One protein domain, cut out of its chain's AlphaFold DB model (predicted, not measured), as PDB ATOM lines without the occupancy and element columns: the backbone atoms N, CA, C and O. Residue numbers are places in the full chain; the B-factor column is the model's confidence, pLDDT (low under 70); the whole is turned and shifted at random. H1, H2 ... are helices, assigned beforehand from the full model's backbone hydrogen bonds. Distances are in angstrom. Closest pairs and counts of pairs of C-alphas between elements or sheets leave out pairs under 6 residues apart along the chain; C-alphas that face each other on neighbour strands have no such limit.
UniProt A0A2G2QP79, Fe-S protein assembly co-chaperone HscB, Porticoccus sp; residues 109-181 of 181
ATOM      1  N   GLY A 109     322.678 360.305 264.969       64.44
ATOM      2  CA  GLY A 109     322.354 361.645 264.466       64.44
ATOM      3  C   GLY A 109     323.332 362.745 264.899       64.44
ATOM      4  O   GLY A 109     323.481 363.735 264.181       64.44
ATOM      5  N   ASN A 110     324.018 362.574 266.033       57.81
ATOM      6  CA  ASN A 110     324.952 363.566 266.571       57.81
ATOM      7  C   ASN A 110     326.430 363.256 266.244       57.81
ATOM      8  O   ASN A 110     327.245 364.173 266.150       57.81
ATOM      9  N   GLU A 111     326.781 361.980 266.045       56.75
ATOM     10  CA  GLU A 111     328.168 361.531 265.831       56.75
ATOM     11  C   GLU A 111     328.557 361.421 264.346       56.75
ATOM     12  O   GLU A 111     329.703 361.697 264.000       56.75
ATOM     13  N   LEU A 112     327.614 361.121 263.443       62.47
ATOM     14  CA  LEU A 112     327.917 360.811 262.032       62.47
ATOM     15  C   LEU A 112     328.593 361.948 261.248       62.47
ATOM     16  O   LEU A 112     329.378 361.685 260.342       62.47
ATOM     17  N   LEU A 113     328.287 363.214 261.552       53.19
ATOM     18  CA  LEU A 113     328.842 364.345 260.794       53.19
ATOM     19  C   LEU A 113     330.257 364.742 261.232       53.19
ATOM     20  O   LEU A 113     330.947 365.441 260.491       53.19
ATOM     21  N   SER A 114     330.680 364.342 262.433       54.16
ATOM     22  CA  SER A 114     331.903 364.867 263.053       54.16
ATOM     23  C   SER A 114     333.161 364.057 262.715       54.16
ATOM     24  O   SER A 114     334.258 364.490 263.066       54.16
ATOM     25  N   THR A 115     333.026 362.930 262.004       59.28
ATOM     26  CA  THR A 115     334.093 361.914 261.878       59.28
ATOM     27  C   THR A 115     334.428 361.526 260.432       59.28
ATOM     28  O   THR A 115     335.100 360.525 260.196       59.28
ATOM     29  N   LEU A 116     333.995 362.296 259.426       70.12
ATOM     30  CA  LEU A 116     334.382 361.996 258.044       70.12
ATOM     31  C   LEU A 116     335.868 362.302 257.813       70.12
ATOM     32  O   LEU A 116     336.294 363.458 257.829       70.12
ATOM     33  N   GLU A 117     336.647 361.248 257.570       80.00
ATOM     34  CA  GLU A 117     338.074 361.348 257.268       80.00
ATOM     35  C   GLU A 117     338.326 362.176 255.990       80.00
ATOM     36  O   GLU A 117     337.530 362.111 255.042       80.00
ATOM     37  N   PRO A 118     339.447 362.923 255.907       85.94
ATOM     38  CA  PRO A 118     339.767 363.764 254.751       85.94
ATOM     39  C   PRO A 118     339.705 363.028 253.407       85.94
ATOM     40  O   PRO A 118     339.220 363.583 252.419       85.94
ATOM     41  N   ASP A 119     340.133 361.766 253.376       86.62
ATOM     42  CA  ASP A 119     340.125 360.942 252.166       86.62
ATOM     43  C   ASP A 119     338.701 360.655 251.672       86.62
ATOM     44  O   ASP A 119     338.427 360.750 250.472       86.62
ATOM     45  N   CYS A 120     337.760 360.411 252.591       85.62
ATOM     46  CA  CYS A 120     336.349 360.221 252.258       85.62
ATOM     47  C   CYS A 120     335.739 361.500 251.668       85.62
ATOM     48  O   CYS A 120     335.014 361.450 250.671       85.62
ATOM     49  N   LEU A 121     336.061 362.665 252.239       88.06
ATOM     50  CA  LEU A 121     335.584 363.953 251.723       88.06
ATOM     51  C   LEU A 121     336.117 364.227 250.311       88.06
ATOM     52  O   LEU A 121     335.351 364.628 249.432       88.06
ATOM     53  N   MET A 122     337.402 363.958 250.059       90.94
ATOM     54  CA  MET A 122     337.990 364.098 248.722       90.94
ATOM     55  C   MET A 122     337.313 363.181 247.701       90.94
ATOM     56  O   MET A 122     336.995 363.614 246.593       90.94
ATOM     57  N   GLN A 123     337.034 361.935 248.078       91.00
ATOM     58  CA  GLN A 123     336.330 360.981 247.226       91.00
ATOM     59  C   GLN A 123     334.898 361.436 246.909       91.00
ATOM     60  O   GLN A 123     334.480 361.385 245.750       91.00
ATOM     61  N   GLN A 124     334.157 361.947 247.899       91.19
ATOM     62  CA  GLN A 124     332.818 362.510 247.689       91.19
ATOM     63  C   GLN A 124     332.837 363.726 246.752       91.19
ATOM     64  O   GLN A 124     331.960 363.854 245.892       91.19
ATOM     65  N   MET A 125     333.830 364.612 246.886       93.25
ATOM     66  CA  MET A 125     334.012 365.747 245.976       93.25
ATOM     67  C   MET A 125     334.300 365.271 244.548       93.25
ATOM     68  O   MET A 125     333.604 365.683 243.621       93.25
ATOM     69  N   ALA A 126     335.232 364.331 244.374       94.19
ATOM     70  CA  ALA A 126     335.571 363.775 243.065       94.19
ATOM     71  C   ALA A 126     334.363 363.115 242.370       94.19
ATOM     72  O   ALA A 126     334.160 363.300 241.170       94.19
ATOM     73  N   LEU A 127     333.522 362.386 243.116       94.62
ATOM     74  CA  LEU A 127     332.288 361.793 242.586       94.62
ATOM     75  C   LEU A 127     331.268 362.860 242.157       94.62
ATOM     76  O   LEU A 127     330.642 362.720 241.105       94.62
ATOM     77  N   ARG A 128     331.108 363.942 242.933       95.06
ATOM     78  CA  ARG A 128     330.226 365.071 242.574       95.06
ATOM     79  C   ARG A 128     330.705 365.797 241.318       95.06
ATOM     80  O   ARG A 128     329.884 366.140 240.461       95.06
ATOM     81  N   ASP A 129     332.010 365.988 241.183       95.19
ATOM     82  CA  ASP A 129     332.606 366.601 239.997       95.19
ATOM     83  C   ASP A 129     332.413 365.707 238.765       95.19
ATOM     84  O   ASP A 129     331.956 366.179 237.719       95.19
ATOM     85  N   ALA A 130     332.650 364.397 238.906       94.56
ATOM     86  CA  ALA A 130     332.404 363.420 237.850       94.56
ATOM     87  C   ALA A 130     330.936 363.431 237.393       94.56
ATOM     88  O   ALA A 130     330.675 363.488 236.191       94.56
ATOM     89  N   LEU A 131     329.978 363.462 238.329       95.56
ATOM     90  CA  LEU A 131     328.543 363.570 238.025       95.56
ATOM     91  C   LEU A 131     328.200 364.860 237.277       95.56
ATOM     92  O   LEU A 131     327.408 364.840 236.334       95.56
ATOM     93  N   THR A 132     328.804 365.982 237.666       95.25
ATOM     94  CA  THR A 132     328.581 367.274 237.002       95.25
ATOM     95  C   THR A 132     329.081 367.242 235.555       95.25
ATOM     96  O   THR A 132     328.409 367.755 234.655       95.25
ATOM     97  N   ALA A 133     330.210 366.572 235.313       94.25
ATOM     98  CA  ALA A 133     330.807 366.418 233.990       94.25
ATOM     99  C   ALA A 133     330.027 365.472 233.053       94.25
ATOM    100  O   ALA A 133     330.170 365.585 231.834       94.25
ATOM    101  N   VAL A 134     329.165 364.583 233.578       95.81
ATOM    102  CA  VAL A 134     328.358 363.644 232.766       95.81
ATOM    103  C   VAL A 134     327.559 364.374 231.690       95.81
ATOM    104  O   VAL A 134     327.503 363.927 230.548       95.81
ATOM    105  N   ARG A 135     326.967 365.526 232.029       91.19
ATOM    106  CA  ARG A 135     326.081 366.279 231.124       91.19
ATOM    107  C   ARG A 135     326.779 366.791 229.864       91.19
ATOM    108  O   ARG A 135     326.100 367.046 228.875       91.19
ATOM    109  N   THR A 136     328.096 366.975 229.910       93.69
ATOM    110  CA  THR A 136     328.905 367.489 228.795       93.69
ATOM    111  C   THR A 136     329.839 366.431 228.211       93.69
ATOM    112  O   THR A 136     330.684 366.756 227.380       93.69
ATOM    113  N   ALA A 137     329.729 365.177 228.656       91.75
ATOM    114  CA  ALA A 137     330.519 364.072 228.133       91.75
ATOM    115  C   ALA A 137     330.059 363.673 226.721       91.75
ATOM    116  O   ALA A 137     328.897 363.856 226.364       91.75
ATOM    117  N   GLY A 138     330.966 363.079 225.936       91.94
ATOM    118  CA  GLY A 138     330.625 362.509 224.626       91.94
ATOM    119  C   GLY A 138     329.607 361.366 224.720       91.94
ATOM    120  O   GLY A 138     328.718 361.283 223.882       91.94
ATOM    121  N   ASP A 139     329.679 360.573 225.796       95.00
ATOM    122  CA  ASP A 139     328.779 359.445 226.072       95.00
ATOM    123  C   ASP A 139     328.202 359.517 227.505       95.00
ATOM    124  O   ASP A 139     328.647 358.790 228.402       95.00
ATOM    125  N   PRO A 140     327.218 360.399 227.771       94.69
ATOM    126  CA  PRO A 140     326.688 360.635 229.119       94.69
ATOM    127  C   PRO A 140     326.123 359.383 229.800       94.69
ATOM    128  O   PRO A 140     326.321 359.190 230.995       94.69
ATOM    129  N   GLU A 141     325.445 358.507 229.054       95.25
ATOM    130  CA  GLU A 141     324.842 357.289 229.617       95.25
ATOM    131  C   GLU A 141     325.892 356.290 230.114       95.25
ATOM    132  O   GLU A 141     325.717 355.687 231.174       95.25
ATOM    133  N   ILE A 142     326.994 356.137 229.373       95.50
ATOM    134  CA  ILE A 142     328.107 355.265 229.765       95.50
ATOM    135  C   ILE A 142     328.780 355.839 231.010       95.50
ATOM    136  O   ILE A 142     328.937 355.126 231.996       95.50
ATOM    137  N   ARG A 143     329.088 357.144 231.013       94.75
ATOM    138  CA  ARG A 143     329.697 357.810 232.175       94.75
ATOM    139  C   ARG A 143     328.825 357.742 233.423       94.75
ATOM    140  O   ARG A 143     329.334 357.500 234.512       94.75
ATOM    141  N   LEU A 144     327.513 357.917 233.276       96.44
ATOM    142  CA  LEU A 144     326.583 357.792 234.394       96.44
ATOM    143  C   LEU A 144     326.574 356.368 234.959       96.44
ATOM    144  O   LEU A 144     326.555 356.201 236.177       96.44
ATOM    145  N   ARG A 145     326.608 355.352 234.088       96.19
ATOM    146  CA  ARG A 145     326.672 353.947 234.506       96.19
ATOM    147  C   ARG A 145     327.969 353.634 235.244       96.19
ATOM    148  O   ARG A 145     327.901 353.052 236.315       96.19
ATOM    149  N   GLU A 146     329.114 354.094 234.738       95.50
ATOM    150  CA  GLU A 146     330.413 353.945 235.413       95.50
ATOM    151  C   GLU A 146     330.375 354.515 236.839       95.50
ATOM    152  O   GLU A 146     330.788 353.853 237.789       95.50
ATOM    153  N   ILE A 147     329.833 355.725 237.010       96.00
ATOM    154  CA  ILE A 147     329.705 356.347 238.334       96.00
ATOM    155  C   ILE A 147     328.737 355.557 239.222       96.00
ATOM    156  O   ILE A 147     329.025 355.339 240.399       96.00
ATOM    157  N   ALA A 148     327.601 355.112 238.679       96.25
ATOM    158  CA  ALA A 148     326.631 354.317 239.425       96.25
ATOM    159  C   ALA A 148     327.230 352.984 239.907       96.25
ATOM    160  O   ALA A 148     326.998 352.599 241.054       96.25
ATOM    161  N   ASP A 149     328.034 352.319 239.075       97.25
ATOM    162  CA  ASP A 149     328.722 351.072 239.416       97.25
ATOM    163  C   ASP A 149     329.760 351.298 240.526       97.25
ATOM    164  O   ASP A 149     329.818 350.524 241.483       97.25
ATOM    165  N   ILE A 150     330.526 352.397 240.457       95.88
ATOM    166  CA  ILE A 150     331.481 352.795 241.503       95.88
ATOM    167  C   ILE A 150     330.764 353.006 242.842       95.88
ATOM    168  O   ILE A 150     331.165 352.424 243.851       95.88
ATOM    169  N   VAL A 151     329.700 353.813 242.857       95.50
ATOM    170  CA  VAL A 151     328.952 354.131 244.084       95.50
ATOM    171  C   VAL A 151     328.272 352.885 244.648       95.50
ATOM    172  O   VAL A 151     328.333 352.640 245.849       95.50
ATOM    173  N   THR A 152     327.676 352.052 243.793       96.00
ATOM    174  CA  THR A 152     327.024 350.804 244.222       96.00
ATOM    175  C   THR A 152     328.040 349.822 244.805       96.00
ATOM    176  O   THR A 152     327.769 349.200 245.831       96.00
ATOM    177  N   GLY A 153     329.224 349.705 244.194       96.94
ATOM    178  CA  GLY A 153     330.317 348.880 244.707       96.94
ATOM    179  C   GLY A 153     330.843 349.367 246.060       96.94
ATOM    180  O   GLY A 153     331.008 348.562 246.974       96.94
ATOM    181  N   GLN A 154     331.042 350.678 246.219       95.00
ATOM    182  CA  GLN A 154     331.453 351.284 247.494       95.00
ATOM    183  C   GLN A 154     330.406 351.060 248.585       95.00
ATOM    184  O   GLN A 154     330.734 350.587 249.669       95.00
ATOM    185  N   TYR A 155     329.134 351.307 248.275       95.31
ATOM    186  CA  TYR A 155     328.038 351.087 249.210       95.31
ATOM    187  C   TYR A 155     327.921 349.613 249.631       95.31
ATOM    188  O   TYR A 155     327.635 349.312 250.788       95.31
ATOM    189  N   ALA A 156     328.157 348.662 248.719       96.44
ATOM    190  CA  ALA A 156     328.202 347.236 249.048       96.44
ATOM    191  C   ALA A 156     329.387 346.878 249.962       96.44
ATOM    192  O   ALA A 156     329.218 346.094 250.896       96.44
ATOM    193  N   ALA A 157     330.560 347.472 249.729       96.31
ATOM    194  CA  ALA A 157     331.732 347.272 250.575       96.31
ATOM    195  C   ALA A 157     331.496 347.788 252.005       96.31
ATOM    196  O   ALA A 157     331.729 347.046 252.955       96.31
ATOM    197  N   PHE A 158     330.941 348.996 252.158       95.50
ATOM    198  CA  PHE A 158     330.622 349.552 253.476       95.50
ATOM    199  C   PHE A 158     329.550 348.748 254.217       95.50
ATOM    200  O   PHE A 158     329.662 348.550 255.421       95.50
ATOM    201  N   GLN A 159     328.543 348.210 253.518       96.44
ATOM    202  CA  GLN A 159     327.574 347.298 254.140       96.44
ATOM    203  C   GLN A 159     328.248 346.048 254.716       96.44
ATOM    204  O   GLN A 159     327.933 345.638 255.833       96.44
ATOM    205  N   HIS A 160     329.169 345.440 253.963       96.81
ATOM    206  CA  HIS A 160     329.905 344.264 254.424       96.81
ATOM    207  C   HIS A 160     330.796 344.599 255.626       96.81
ATOM    208  O   HIS A 160     330.758 343.901 256.637       96.81
ATOM    209  N   GLU A 161     331.559 345.688 255.535       96.69
ATOM    210  CA  GLU A 161     332.429 346.171 256.609       96.69
ATOM    211  C   GLU A 161     331.642 346.466 257.893       96.69
ATOM    212  O   GLU A 161     332.007 345.971 258.961       96.69
ATOM    213  N   PHE A 162     330.513 347.174 257.783       96.00
ATOM    214  CA  PHE A 162     329.635 347.448 258.917       96.00
ATOM    215  C   PHE A 162     329.142 346.155 259.569       96.00
ATOM    216  O   PHE A 162     329.199 346.013 260.791       96.00
ATOM    217  N   SER A 163     328.667 345.197 258.767       96.38
ATOM    218  CA  SER A 163     328.169 343.920 259.281       96.38
ATOM    219  C   SER A 163     329.256 343.161 260.053       96.38
ATOM    220  O   SER A 163     328.987 342.616 261.126       96.38
ATOM    221  N   GLU A 164     330.495 343.149 259.553       96.50
ATOM    222  CA  GLU A 164     331.623 342.532 260.255       96.50
ATOM    223  C   GLU A 164     331.955 343.253 261.568       96.50
ATOM    224  O   GLU A 164     332.063 342.598 262.609       96.50
ATOM    225  N   GLN A 165     332.091 344.580 261.546       95.38
ATOM    226  CA  GLN A 165     332.408 345.391 262.730       95.38
ATOM    227  C   GLN A 165     331.333 345.244 263.812       95.38
ATOM    228  O   GLN A 165     331.645 344.938 264.966       95.38
ATOM    229  N   TYR A 166     330.058 345.344 263.425       94.50
ATOM    230  CA  TYR A 166     328.929 345.171 264.334       94.50
ATOM    231  C   TYR A 166     328.914 343.769 264.956       94.50
ATOM    232  O   TYR A 166     328.773 343.633 266.171       94.50
ATOM    233  N   SER A 167     329.155 342.717 264.160       93.31
ATOM    234  CA  SER A 167     329.217 341.335 264.667       93.31
ATOM    235  C   SER A 167     330.340 341.108 265.687       93.31
ATOM    236  O   SER A 167     330.219 340.267 266.578       93.31
ATOM    237  N   ARG A 168     331.427 341.885 265.597       94.81
ATOM    238  CA  ARG A 168     332.559 341.864 266.535       94.81
ATOM    239  C   ARG A 168     332.379 342.811 267.723       94.81
ATOM    240  O   ARG A 168     333.273 342.888 268.560       94.81
ATOM    241  N   THR A 169     331.231 343.490 267.830       92.12
ATOM    242  CA  THR A 169     330.964 344.520 268.852       92.12
ATOM    243  C   THR A 169     331.941 345.708 268.768       92.12
ATOM    244  O   THR A 169     332.153 346.422 269.746       92.12
ATOM    245  N   ASP A 170     332.539 345.946 267.596       92.69
ATOM    246  CA  ASP A 170     333.333 347.146 267.330       92.69
ATOM    247  C   ASP A 170     332.400 348.296 266.948       92.69
ATOM    248  O   ASP A 170     332.148 348.577 265.776       92.69
ATOM    249  N   VAL A 171     331.824 348.923 267.972       89.06
ATOM    250  CA  VAL A 171     330.809 349.959 267.776       89.06
ATOM    251  C   VAL A 171     331.418 351.240 267.194       89.06
ATOM    252  O   VAL A 171     330.786 351.880 266.364       89.06
ATOM    253  N   SER A 172     332.657 351.588 267.565       88.62
ATOM    254  CA  SER A 172     333.333 352.777 267.026       88.62
ATOM    255  C   SER A 172     333.573 352.638 265.526       88.62
ATOM    256  O   SER A 172     333.167 353.515 264.768       88.62
ATOM    257  N   GLY A 173     334.162 351.515 265.092       90.19
ATOM    258  CA  GLY A 173     334.374 351.256 263.668       90.19
ATOM    259  C   GLY A 173     333.055 351.202 262.898       90.19
ATOM    260  O   GLY A 173     332.936 351.799 261.830       90.19
ATOM    261  N   ALA A 174     332.031 350.565 263.473       92.06
ATOM    262  CA  ALA A 174     330.704 350.499 262.871       92.06
ATOM    263  C   ALA A 174     330.073 351.894 262.683       92.06
ATOM    264  O   ALA A 174     329.513 352.163 261.620       92.06
ATOM    265  N   THR A 175     330.186 352.799 263.661       90.00
ATOM    266  CA  THR A 175     329.705 354.187 263.540       90.00
ATOM    267  C   THR A 175     330.428 354.942 262.422       90.00
ATOM    268  O   THR A 175     329.773 355.597 261.607       90.00
ATOM    269  N   ASP A 176     331.752 354.799 262.325       89.12
ATOM    270  CA  ASP A 176     332.552 355.442 261.276       89.12
ATOM    271  C   ASP A 176     332.191 354.917 259.880       89.12
ATOM    272  O   ASP A 176     332.084 355.686 258.922       89.12
ATOM    273  N   THR A 177     331.949 353.611 259.751       91.88
ATOM    274  CA  THR A 177     331.517 353.001 258.490       91.88
ATOM    275  C   THR A 177     330.127 353.480 258.081       91.88
ATOM    276  O   THR A 177     329.916 353.802 256.913       91.88
ATOM    277  N   VAL A 178     329.182 353.605 259.022       91.38
ATOM    278  CA  VAL A 178     327.840 354.137 258.722       91.38
ATOM    279  C   VAL A 178     327.891 355.593 258.275       91.38
ATOM    280  O   VAL A 178     327.101 355.977 257.420       91.38
ATOM    281  N   ALA A 179     328.832 356.397 258.776       88.69
ATOM    282  CA  ALA A 179     329.022 357.767 258.294       88.69
ATOM    283  C   ALA A 179     329.420 357.829 256.808       88.69
ATOM    284  O   ALA A 179     329.117 358.811 256.130       88.69
ATOM    285  N   LYS A 180     330.089 356.785 256.299       88.75
ATOM    286  CA  LYS A 180     330.551 356.679 254.904       88.75
ATOM    287  C   LYS A 180     329.472 356.140 253.946       88.75
ATOM    288  O   LYS A 180     329.619 356.323 252.735       88.75
ATOM    289  N   MET A 181     328.433 355.476 254.465       89.44
ATOM    290  CA  MET A 181     327.326 354.864 253.704       89.44
ATOM    291  C   MET A 181     326.344 355.885 253.126       89.44
ATOM    292  O   MET A 181     325.887 355.636 251.987       89.44
TER     293      MET A 181
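This is residues 109 to 181 of the 181 residues of the protein "Fe-S protein assembly co-chaperone HscB" of Porticoccus sp (UniProt A0A2G2QP79). One long helix, H2, makes the length of a rod, and two shorter helices fold back along the same side of it: H1 at the end where H2 begins, H3 at the end where H2 finishes. H1 slants away from H2 toward its own first residues, and its start comes near the end of H3. The printed part has 73 residues, with three named helices in the order H1, H2, H3 and no named strand: all helix. It is loose, with a radius of gyration of the C-alphas of 14.9 A and spans of 48 by 22 by 19 A.

Begin at C-alpha 109, at (322.354, 361.645, 264.466). Find C-alpha 118 at (339.767, 363.764, 254.751); from there H1, residues 118 to 134, runs 24.8 A. H2, residues 140 to 167, runs 40.5 A. H3, residues 171 to 180, runs 14.5 A to C-alpha 180 at (330.551, 356.679, 254.904).

Look first at H1 and H2, a helical hairpin: they touch at a shallow tilt of 26 degrees, opposite ways. H1 touches H2 with residues 127 to 134 alone, and the closest C-alphas, of Val 134 and Pro 140, are 5.0 A apart. H2 and H3 form a second helical hairpin and touch at a shallow tilt of 9 degrees, opposite ways. Here H2 touches with residues 158 to 166 alone; the closest C-alphas, of Phe 162 and Ala 174, are 5.1 A apart. H1 and H3 are close but not clearly touching, with the C-alphas of Cys 120 and Lys 180 closest at 7.3 A. In H1, H2 and H3 every O i to N i+4 pair is within hydrogen-bond range.

The two C-alphas farthest apart, of Gly 138 and Thr 169, are 47.7 A apart. The printed part has no cut, and both links, H1 to H2 and H2 to H3, are tight. In the B-factor column of this model, residues 109 to 115 have pLDDT under 70; the mean of the printed part is 89.6.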